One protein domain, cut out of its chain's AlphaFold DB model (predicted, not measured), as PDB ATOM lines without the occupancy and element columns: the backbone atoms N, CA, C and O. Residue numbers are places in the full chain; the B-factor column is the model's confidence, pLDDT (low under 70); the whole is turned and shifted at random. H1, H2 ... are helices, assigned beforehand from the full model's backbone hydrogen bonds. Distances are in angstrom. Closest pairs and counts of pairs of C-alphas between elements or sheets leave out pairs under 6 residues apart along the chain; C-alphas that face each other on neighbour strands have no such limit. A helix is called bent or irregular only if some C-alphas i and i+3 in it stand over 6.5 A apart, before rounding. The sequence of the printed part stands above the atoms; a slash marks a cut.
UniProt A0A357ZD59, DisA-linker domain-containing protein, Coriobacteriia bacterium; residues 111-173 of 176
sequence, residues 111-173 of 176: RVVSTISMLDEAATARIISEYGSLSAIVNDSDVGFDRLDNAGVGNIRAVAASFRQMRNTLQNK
ATOM      1  N   ARG A 111      12.624 -40.089 -34.620       83.62
ATOM      2  CA  ARG A 111      11.899 -39.403 -33.544       83.62
ATOM      3  C   ARG A 111      10.398 -39.305 -33.803       83.62
ATOM      4  O   ARG A 111       9.608 -39.501 -32.888       83.62
ATOM      5  N   VAL A 112      10.014 -39.002 -35.038       80.19
ATOM      6  CA  VAL A 112       8.609 -38.835 -35.425       80.19
ATOM      7  C   VAL A 112       7.902 -40.185 -35.502       80.19
ATOM      8  O   VAL A 112       6.843 -40.362 -34.907       80.19
ATOM      9  N   VAL A 113       8.506 -41.162 -36.172       78.88
ATOM     10  CA  VAL A 113       7.917 -42.492 -36.356       78.88
ATOM     11  C   VAL A 113       7.728 -43.185 -35.000       78.88
ATOM     12  O   VAL A 113       6.658 -43.729 -34.745       78.88
ATOM     13  N   SER A 114       8.697 -43.082 -34.083       80.81
ATOM     14  CA  SER A 114       8.602 -43.693 -32.747       80.81
ATOM     15  C   SER A 114       7.560 -43.057 -31.818       80.81
ATOM     16  O   SER A 114       7.239 -43.650 -30.793       80.81
ATOM     17  N   THR A 115       7.010 -41.879 -32.141       76.06
ATOM     18  CA  THR A 115       5.872 -41.321 -31.378       76.06
ATOM     19  C   THR A 115       4.530 -41.960 -31.731       76.06
ATOM     20  O   THR A 115       3.548 -41.759 -31.018       76.06
ATOM     21  N   ILE A 116       4.466 -42.754 -32.802       76.06
ATOM     22  CA  ILE A 116       3.260 -43.490 -33.179       76.06
ATOM     23  C   ILE A 116       3.192 -44.753 -32.317       76.06
ATOM     24  O   ILE A 116       3.884 -45.732 -32.585       76.06
ATOM     25  N   SER A 117       2.324 -44.748 -31.301       66.19
ATOM     26  CA  SER A 117       2.220 -45.773 -30.242       66.19
ATOM     27  C   SER A 117       2.030 -47.224 -30.714       66.19
ATOM     28  O   SER A 117       2.117 -48.146 -29.913       66.19
ATOM     29  N   MET A 118       1.715 -47.429 -31.992       72.69
ATOM     30  CA  MET A 118       1.423 -48.729 -32.605       72.69
ATOM     31  C   MET A 118       2.653 -49.378 -33.250       72.69
ATOM     32  O   MET A 118       2.570 -50.519 -33.699       72.69
ATOM     33  N   LEU A 119       3.759 -48.638 -33.371       75.44
ATOM     34  CA  LEU A 119       4.958 -49.079 -34.070       75.44
ATOM     35  C   LEU A 119       5.997 -49.577 -33.072       75.44
ATOM     36  O   LEU A 119       6.443 -48.836 -32.198       75.44
ATOM     37  N   ASP A 120       6.414 -50.829 -33.236       80.69
ATOM     38  CA  ASP A 120       7.597 -51.338 -32.555       80.69
ATOM     39  C   ASP A 120       8.887 -50.841 -33.243       80.69
ATOM     40  O   ASP A 120       8.879 -50.173 -34.287       80.69
ATOM     41  N   GLU A 121      10.036 -51.141 -32.635       80.00
ATOM     42  CA  GLU A 121      11.333 -50.738 -33.182       80.00
ATOM     43  C   GLU A 121      11.615 -51.385 -34.548       80.00
ATOM     44  O   GLU A 121      12.198 -50.743 -35.426       80.00
ATOM     45  N   ALA A 122      11.169 -52.626 -34.758       80.50
ATOM     46  CA  ALA A 122      11.371 -53.337 -36.013       80.50
ATOM     47  C   ALA A 122      10.589 -52.678 -37.160       80.50
ATOM     48  O   ALA A 122      11.152 -52.430 -38.226       80.50
ATOM     49  N   ALA A 123       9.321 -52.336 -36.936       80.38
ATOM     50  CA  ALA A 123       8.479 -51.602 -37.870       80.38
ATOM     51  C   ALA A 123       9.041 -50.200 -38.132       80.38
ATOM     52  O   ALA A 123       9.152 -49.795 -39.286       80.38
ATOM     53  N   THR A 124       9.482 -49.494 -37.086       81.56
ATOM     54  CA  THR A 124      10.131 -48.180 -37.217       81.56
ATOM     55  C   THR A 124      11.364 -48.254 -38.121       81.56
ATOM     56  O   THR A 124      11.508 -47.458 -39.049       81.56
ATOM     57  N   ALA A 125      12.243 -49.233 -37.888       81.88
ATOM     58  CA  ALA A 125      13.443 -49.429 -38.693       81.88
ATOM     59  C   ALA A 125      13.115 -49.784 -40.152       81.88
ATOM     60  O   ALA A 125      13.763 -49.252 -41.052       81.88
ATOM     61  N   ARG A 126      12.098 -50.628 -40.396       82.12
ATOM     62  CA  ARG A 126      11.637 -50.973 -41.754       82.12
ATOM     63  C   ARG A 126      11.104 -49.755 -42.503       82.12
ATOM     64  O   ARG A 126      11.553 -49.501 -43.613       82.12
ATOM     65  N   ILE A 127      10.223 -48.970 -41.878       81.75
ATOM     66  CA  ILE A 127       9.687 -47.732 -42.467       81.75
ATOM     67  C   ILE A 127      10.842 -46.793 -42.830       81.75
ATOM     68  O   ILE A 127      10.942 -46.322 -43.957       81.75
ATOM     69  N   ILE A 128      11.771 -46.550 -41.910       84.69
ATOM     70  CA  ILE A 128      12.864 -45.606 -42.172       84.69
ATOM     71  C   ILE A 128      13.829 -46.133 -43.236       84.69
ATOM     72  O   ILE A 128      14.328 -45.348 -44.038       84.69
ATOM     73  N   SER A 129      14.066 -47.445 -43.284       83.44
ATOM     74  CA  SER A 129      14.858 -48.069 -44.346       83.44
ATOM     75  C   SER A 129      14.193 -47.945 -45.718       83.44
ATOM     76  O   SER A 129      14.901 -47.773 -46.705       83.44
ATOM     77  N   GLU A 130      12.864 -48.029 -45.786       81.81
ATOM     78  CA  GLU A 130      12.100 -47.923 -47.033       81.81
ATOM     79  C   GLU A 130      12.073 -46.478 -47.558       81.81
ATOM     80  O   GLU A 130      12.304 -46.224 -48.742       81.81
ATOM     81  N   TYR A 131      11.829 -45.499 -46.683       81.19
ATOM     82  CA  TYR A 131      11.646 -44.101 -47.091       81.19
ATOM     83  C   TYR A 131      12.927 -43.258 -47.083       81.19
ATOM     84  O   TYR A 131      13.013 -42.268 -47.809       81.19
ATOM     85  N   GLY A 132      13.910 -43.595 -46.248       79.38
ATOM     86  CA  GLY A 132      15.198 -42.902 -46.132       79.38
ATOM     87  C   GLY A 132      15.166 -41.524 -45.449       79.38
ATOM     88  O   GLY A 132      16.149 -41.142 -44.817       79.38
ATOM     89  N   SER A 133      14.057 -40.781 -45.527       81.38
ATOM     90  CA  SER A 133      13.896 -39.471 -44.880       81.38
ATOM     91  C   SER A 133      12.469 -39.224 -44.401       81.38
ATOM     92  O   SER A 133      11.507 -39.723 -44.988       81.38
ATOM     93  N   LEU A 134      12.316 -38.367 -43.385       80.50
ATOM     94  CA  LEU A 134      10.998 -37.959 -42.897       80.50
ATOM     95  C   LEU A 134      10.156 -37.277 -43.988       80.50
ATOM     96  O   LEU A 134       8.954 -37.511 -44.074       80.50
ATOM     97  N   SER A 135      10.779 -36.458 -44.841       79.69
ATOM     98  CA  SER A 135      10.085 -35.784 -45.945       79.69
ATOM     99  C   SER A 135       9.475 -36.780 -46.932       79.69
ATOM    100  O   SER A 135       8.345 -36.585 -47.367       79.69
ATOM    101  N   ALA A 136      10.179 -37.875 -47.239       80.38
ATOM    102  CA  ALA A 136       9.650 -38.929 -48.101       80.38
ATOM    103  C   ALA A 136       8.448 -39.649 -47.465       80.38
ATOM    104  O   ALA A 136       7.460 -39.890 -48.155       80.38
ATOM    105  N   ILE A 137       8.496 -39.923 -46.154       78.56
ATOM    106  CA  ILE A 137       7.377 -40.529 -45.406       78.56
ATOM    107  C   ILE A 137       6.138 -39.624 -45.468       78.56
ATOM    108  O   ILE A 137       5.030 -40.085 -45.737       78.56
ATOM    109  N   VAL A 138       6.313 -38.322 -45.223       75.12
ATOM    110  CA  VAL A 138       5.199 -37.362 -45.219       75.12
ATOM    111  C   VAL A 138       4.601 -37.196 -46.617       75.12
ATOM    112  O   VAL A 138       3.380 -37.159 -46.735       75.12
ATOM    113  N   ASN A 139       5.415 -37.143 -47.670       77.56
ATOM    114  CA  ASN A 139       4.917 -36.980 -49.039       77.56
ATOM    115  C   ASN A 139       4.169 -38.222 -49.549       77.56
ATOM    116  O   ASN A 139       3.172 -38.092 -50.248       77.56
ATOM    117  N   ASP A 140       4.593 -39.432 -49.182       75.25
ATOM    118  CA  ASP A 140       3.880 -40.653 -49.590       75.25
ATOM    119  C   ASP A 140       2.502 -40.788 -48.914       75.25
ATOM    120  O   ASP A 140       1.582 -41.421 -49.444       75.25
ATOM    121  N   SER A 141       2.309 -40.107 -47.774       67.50
ATOM    122  CA  SER A 141       1.007 -40.019 -47.103       67.50
ATOM    123  C   SER A 141      -0.099 -39.380 -47.946       67.50
ATOM    124  O   SER A 141      -1.283 -39.657 -47.698       67.50
ATOM    125  N   ASP A 142       0.284 -38.573 -48.943       63.06
ATOM    126  CA  ASP A 142      -0.614 -37.942 -49.910       63.06
ATOM    127  C   ASP A 142      -1.126 -38.910 -50.976       63.06
ATOM    128  O   ASP A 142      -2.281 -38.803 -51.383       63.06
ATOM    129  N   VAL A 143      -0.294 -39.857 -51.414       64.19
ATOM    130  CA  VAL A 143      -0.577 -40.671 -52.610       64.19
ATOM    131  C   VAL A 143      -1.228 -42.010 -52.261       64.19
ATOM    132  O   VAL A 143      -1.918 -42.588 -53.092       64.19
ATOM    133  N   GLY A 144      -1.090 -42.474 -51.016       60.34
ATOM    134  CA  GLY A 144      -1.728 -43.718 -50.577       60.34
ATOM    135  C   GLY A 144      -0.952 -44.515 -49.537       60.34
ATOM    136  O   GLY A 144      -1.541 -45.409 -48.936       60.34
ATOM    137  N   PHE A 145       0.307 -44.152 -49.245       67.56
ATOM    138  CA  PHE A 145       1.221 -44.977 -48.443       67.56
ATOM    139  C   PHE A 145       1.436 -46.383 -49.047       67.56
ATOM    140  O   PHE A 145       1.673 -47.342 -48.316       67.56
ATOM    141  N   ASP A 146       1.384 -46.525 -50.378       63.91
ATOM    142  CA  ASP A 146       1.510 -47.822 -51.069       63.91
ATOM    143  C   ASP A 146       2.851 -48.515 -50.768       63.91
ATOM    144  O   ASP A 146       2.945 -49.741 -50.741       63.91
ATOM    145  N   ARG A 147       3.904 -47.743 -50.466       67.00
ATOM    146  CA  ARG A 147       5.208 -48.295 -50.057       67.00
ATOM    147  C   ARG A 147       5.207 -48.833 -48.619       67.00
ATOM    148  O   ARG A 147       6.071 -49.639 -48.277       67.00
ATOM    149  N   LEU A 148       4.230 -48.458 -47.787       67.25
ATOM    150  CA  LEU A 148       4.083 -48.944 -46.410       67.25
ATOM    151  C   LEU A 148       3.621 -50.405 -46.356       67.25
ATOM    152  O   LEU A 148       3.995 -51.108 -45.416       67.25
ATOM    153  N   ASP A 149       2.869 -50.873 -47.362       64.75
ATOM    154  CA  ASP A 149       2.506 -52.294 -47.514       64.75
ATOM    155  C   ASP A 149       3.766 -53.173 -47.590       64.75
ATOM    156  O   ASP A 149       3.846 -54.212 -46.929       64.75
ATOM    157  N   ASN A 150       4.818 -52.702 -48.270       63.38
ATOM    158  CA  ASN A 150       6.099 -53.412 -48.364       63.38
ATOM    159  C   ASN A 150       6.887 -53.428 -47.041       63.38
ATOM    160  O   ASN A 150       7.726 -54.304 -46.828       63.38
ATOM    161  N   ALA A 151       6.609 -52.498 -46.121       64.06
ATOM    162  CA  ALA A 151       7.273 -52.428 -44.820       64.06
ATOM    163  C   ALA A 151       6.719 -53.446 -43.798       64.06
ATOM    164  O   ALA A 151       7.238 -53.531 -42.680       64.06
ATOM    165  N   GLY A 152       5.685 -54.226 -44.150       63.84
ATOM    166  CA  GLY A 152       5.155 -55.311 -43.313       63.84
ATOM    167  C   GLY A 152       4.678 -54.823 -41.943       63.84
ATOM    168  O   GLY A 152       4.983 -55.425 -40.910       63.84
ATOM    169  N   VAL A 153       4.023 -53.665 -41.920       67.12
ATOM    170  CA  VAL A 153       3.539 -53.011 -40.701       67.12
ATOM    171  C   VAL A 153       2.093 -53.439 -40.452       67.12
ATOM    172  O   VAL A 153       1.280 -53.487 -41.370       67.12
ATOM    173  N   GLY A 154       1.742 -53.764 -39.207       65.88
ATOM    174  CA  GLY A 154       0.350 -54.029 -38.842       65.88
ATOM    175  C   GLY A 154      -0.490 -52.747 -38.864       65.88
ATOM    176  O   GLY A 154      -0.029 -51.697 -38.429       65.88
ATOM    177  N   ASN A 155      -1.740 -52.832 -39.329       71.75
ATOM    178  CA  ASN A 155      -2.706 -51.722 -39.327       71.75
ATOM    179  C   ASN A 155      -2.217 -50.443 -40.050       71.75
ATOM    180  O   ASN A 155      -2.320 -49.324 -39.541       71.75
ATOM    181  N   ILE A 156      -1.723 -50.618 -41.279       72.12
ATOM    182  CA  ILE A 156      -1.205 -49.569 -42.184       72.12
ATOM    183  C   ILE A 156      -2.111 -48.345 -42.277       72.12
ATOM    184  O   ILE A 156      -1.633 -47.214 -42.255       72.12
ATOM    185  N   ARG A 157      -3.433 -48.545 -42.289       70.00
ATOM    186  CA  ARG A 157      -4.412 -47.449 -42.330       70.00
ATOM    187  C   ARG A 157      -4.316 -46.522 -41.115       70.00
ATOM    188  O   ARG A 157      -4.398 -45.307 -41.280       70.00
ATOM    189  N   ALA A 158      -4.133 -47.068 -39.914       72.38
ATOM    190  CA  ALA A 158      -4.010 -46.274 -38.692       72.38
ATOM    191  C   ALA A 158      -2.673 -45.513 -38.631       72.38
ATOM    192  O   ALA A 158      -2.626 -44.349 -38.223       72.38
ATOM    193  N   VAL A 159      -1.595 -46.141 -39.109       72.62
ATOM    194  CA  VAL A 159      -0.272 -45.512 -39.228       72.62
ATOM    195  C   VAL A 159      -0.315 -44.361 -40.237       72.62
ATOM    196  O   VAL A 159       0.079 -43.239 -39.916       72.62
ATOM    197  N   ALA A 160      -0.895 -44.592 -41.418       72.62
ATOM    198  CA  ALA A 160      -1.096 -43.573 -42.444       72.62
ATOM    199  C   ALA A 160      -1.941 -42.390 -41.938       72.62
ATOM    200  O   ALA A 160      -1.603 -41.231 -42.182       72.62
ATOM    201  N   ALA A 161      -3.016 -42.664 -41.190       75.12
ATOM    202  CA  ALA A 161      -3.839 -41.624 -40.574       75.12
ATOM    203  C   ALA A 161      -3.043 -40.769 -39.572       75.12
ATOM    204  O   ALA A 161      -3.183 -39.546 -39.572       75.12
ATOM    205  N   SER A 162      -2.164 -41.392 -38.780       78.50
ATOM    206  CA  SER A 162      -1.307 -40.695 -37.809       78.50
ATOM    207  C   SER A 162      -0.331 -39.732 -38.499       78.50
ATOM    208  O   SER A 162      -0.207 -38.576 -38.090       78.50
ATOM    209  N   PHE A 163       0.302 -40.158 -39.598       77.25
ATOM    210  CA  PHE A 163       1.173 -39.287 -40.396       77.25
ATOM    211  C   PHE A 163       0.410 -38.129 -41.051       77.25
ATOM    212  O   PHE A 163       0.868 -36.987 -40.992       77.25
ATOM    213  N   ARG A 164      -0.783 -38.383 -41.608       76.44
ATOM    214  CA  ARG A 164      -1.639 -37.320 -42.171       76.44
ATOM    215  C   ARG A 164      -2.054 -36.302 -41.113       76.44
ATOM    216  O   ARG A 164      -2.005 -35.101 -41.368       76.44
ATOM    217  N   GLN A 165      -2.431 -36.760 -39.919       77.81
ATOM    218  CA  GLN A 165      -2.776 -35.873 -38.807       77.81
ATOM    219  C   GLN A 165      -1.583 -34.999 -38.407       77.81
ATOM    220  O   GLN A 165      -1.742 -33.792 -38.237       77.81
ATOM    221  N   MET A 166      -0.391 -35.590 -38.304       75.06
ATOM    222  CA  MET A 166       0.830 -34.857 -37.974       75.06
ATOM    223  C   MET A 166       1.194 -33.820 -39.043       75.06
ATOM    224  O   MET A 166       1.613 -32.712 -38.724       75.06
ATOM    225  N   ARG A 167       0.992 -34.131 -40.323       72.81
ATOM    226  CA  ARG A 167       1.178 -33.145 -41.391       72.81
ATOM    227  C   ARG A 167       0.186 -31.990 -41.268       72.81
ATOM    228  O   ARG A 167       0.592 -30.838 -41.366       72.81
ATOM    229  N   ASN A 168      -1.091 -32.276 -41.027       74.44
ATOM    230  CA  ASN A 168      -2.113 -31.235 -40.907       74.44
ATOM    231  C   ASN A 168      -1.827 -30.289 -39.727       74.44
ATOM    232  O   ASN A 168      -2.069 -29.089 -39.832       74.44
ATOM    233  N   THR A 169      -1.264 -30.790 -38.620       72.12
ATOM    234  CA  THR A 169      -0.830 -29.929 -37.505       72.12
ATOM    235  C   THR A 169       0.413 -29.103 -37.839       72.12
ATOM    236  O   THR A 169       0.522 -27.978 -37.355       72.12
ATOM    237  N   LEU A 170       1.316 -29.610 -38.685       63.16
ATOM    238  CA  LEU A 170       2.466 -28.856 -39.198       63.16
ATOM    239  C   LEU A 170       2.064 -27.798 -40.240       63.16
ATOM    240  O   LEU A 170       2.637 -26.719 -40.244       63.16
ATOM    241  N   GLN A 171       1.061 -28.065 -41.081       60.97
ATOM    242  CA  GLN A 171       0.550 -27.112 -42.078       60.97
ATOM    243  C   GLN A 171      -0.321 -26.009 -41.455       60.97
ATOM    244  O   GLN A 171      -0.281 -24.871 -41.913       60.97
ATOM    245  N   ASN A 172      -1.067 -26.312 -40.385       55.00
ATOM    246  CA  ASN A 172      -1.858 -25.313 -39.651       55.00
ATOM    247  C   ASN A 172      -1.014 -24.398 -38.748       55.00
ATOM    248  O   ASN A 172      -1.505 -23.366 -38.294       55.00
ATOM    249  N   LYS A 173       0.251 -24.746 -38.489       45.84
ATOM    250  CA  LYS A 173       1.234 -23.827 -37.910       45.84
ATOM    251  C   LYS A 173       1.999 -23.165 -39.058       45.84
ATOM    252  O   LYS A 173       3.078 -23.614 -39.426       45.84
TER     253      LYS A 173
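This is residues 111 to 173 of the 176 residues of the protein "DisA-linker domain-containing protein" of Coriobacteriia bacterium (UniProt A0A357ZD59). A small cluster of four helices is set round a shared middle, with the longest helix, H4, along one side and H1 on the opposite side. H2 crosses H4, the short H3 sits near the other three helices, and residues 111 to 120, with no named helix, pass over the side opposite H2 and H3; the end of H4 with the last residues, 168 to 173, sticks out. The printed part has 63 residues with four named helices, in the order H1, H2, H3, H4, and no named strand; the class is all helix. It is compact, with a radius of gyration of the C-alphas of 10.7 A, and the C-alphas span 31 by 22 by 20 A along their three main axes.

H4, residues 156 to 171, touches H2, residues 134 to 143, with its residues 160 to 167 alone. The closest C-alphas are those of Ser 141 and Arg 164, 6.2 A apart. The lines of H2 and H4 are only just about perpendicular, at 71 degrees. H3, residues 146 to 150, is close to H4 but not clearly touching, the closest C-alphas being those of Leu 148 and Ile 156 at 6.8 A. H3 and H2 are also close but not clearly touching, with the C-alphas of Asp 140 and Asp 146 closest at 7.7 A. H1, residues 121 to 131, is close to H3 but not clearly touching, with the C-alphas of Ile 127 and Leu 148 closest at 7.0 A. H1 and H2 are close but not clearly touching, the closest C-alphas being those of Tyr 131 and Ile 137 at 5.8 A, and about perpendicular at 76 degrees. H1 and H4 are apart. In H1 and H4 every O i to N i+4 pair is within hydrogen-bond range; in H2 4 of 6 are, and in H3 0 of 1, beside 1 of 2 O i to N i+3 pairs.

H4 measures 22.5 A from C-alpha 156 at (-1.205, -49.569, -42.184) to C-alpha 171 at (0.550, -27.112, -42.078). H1 begins with C-alpha 121 at (11.333, -50.738, -33.182) and is 15.4 A long. H2 is also 15.4 A long, and H3 is 7.7 A long. No helix is bent or irregular.

The two C-alphas farthest apart, those of Gly 152 and Lys 173, are 32.2 A from each other. Residues 168 to 173, of which 168 to 171 belong to H4, stand free. The printed part has no cut, and the links H1 to H2, H2 to H3 and H3 to H4 are tight. The mean pLDDT of the printed part is 73.4, and it is under 70 at residue 117, residues 141 to 154 and residues 170 to 173.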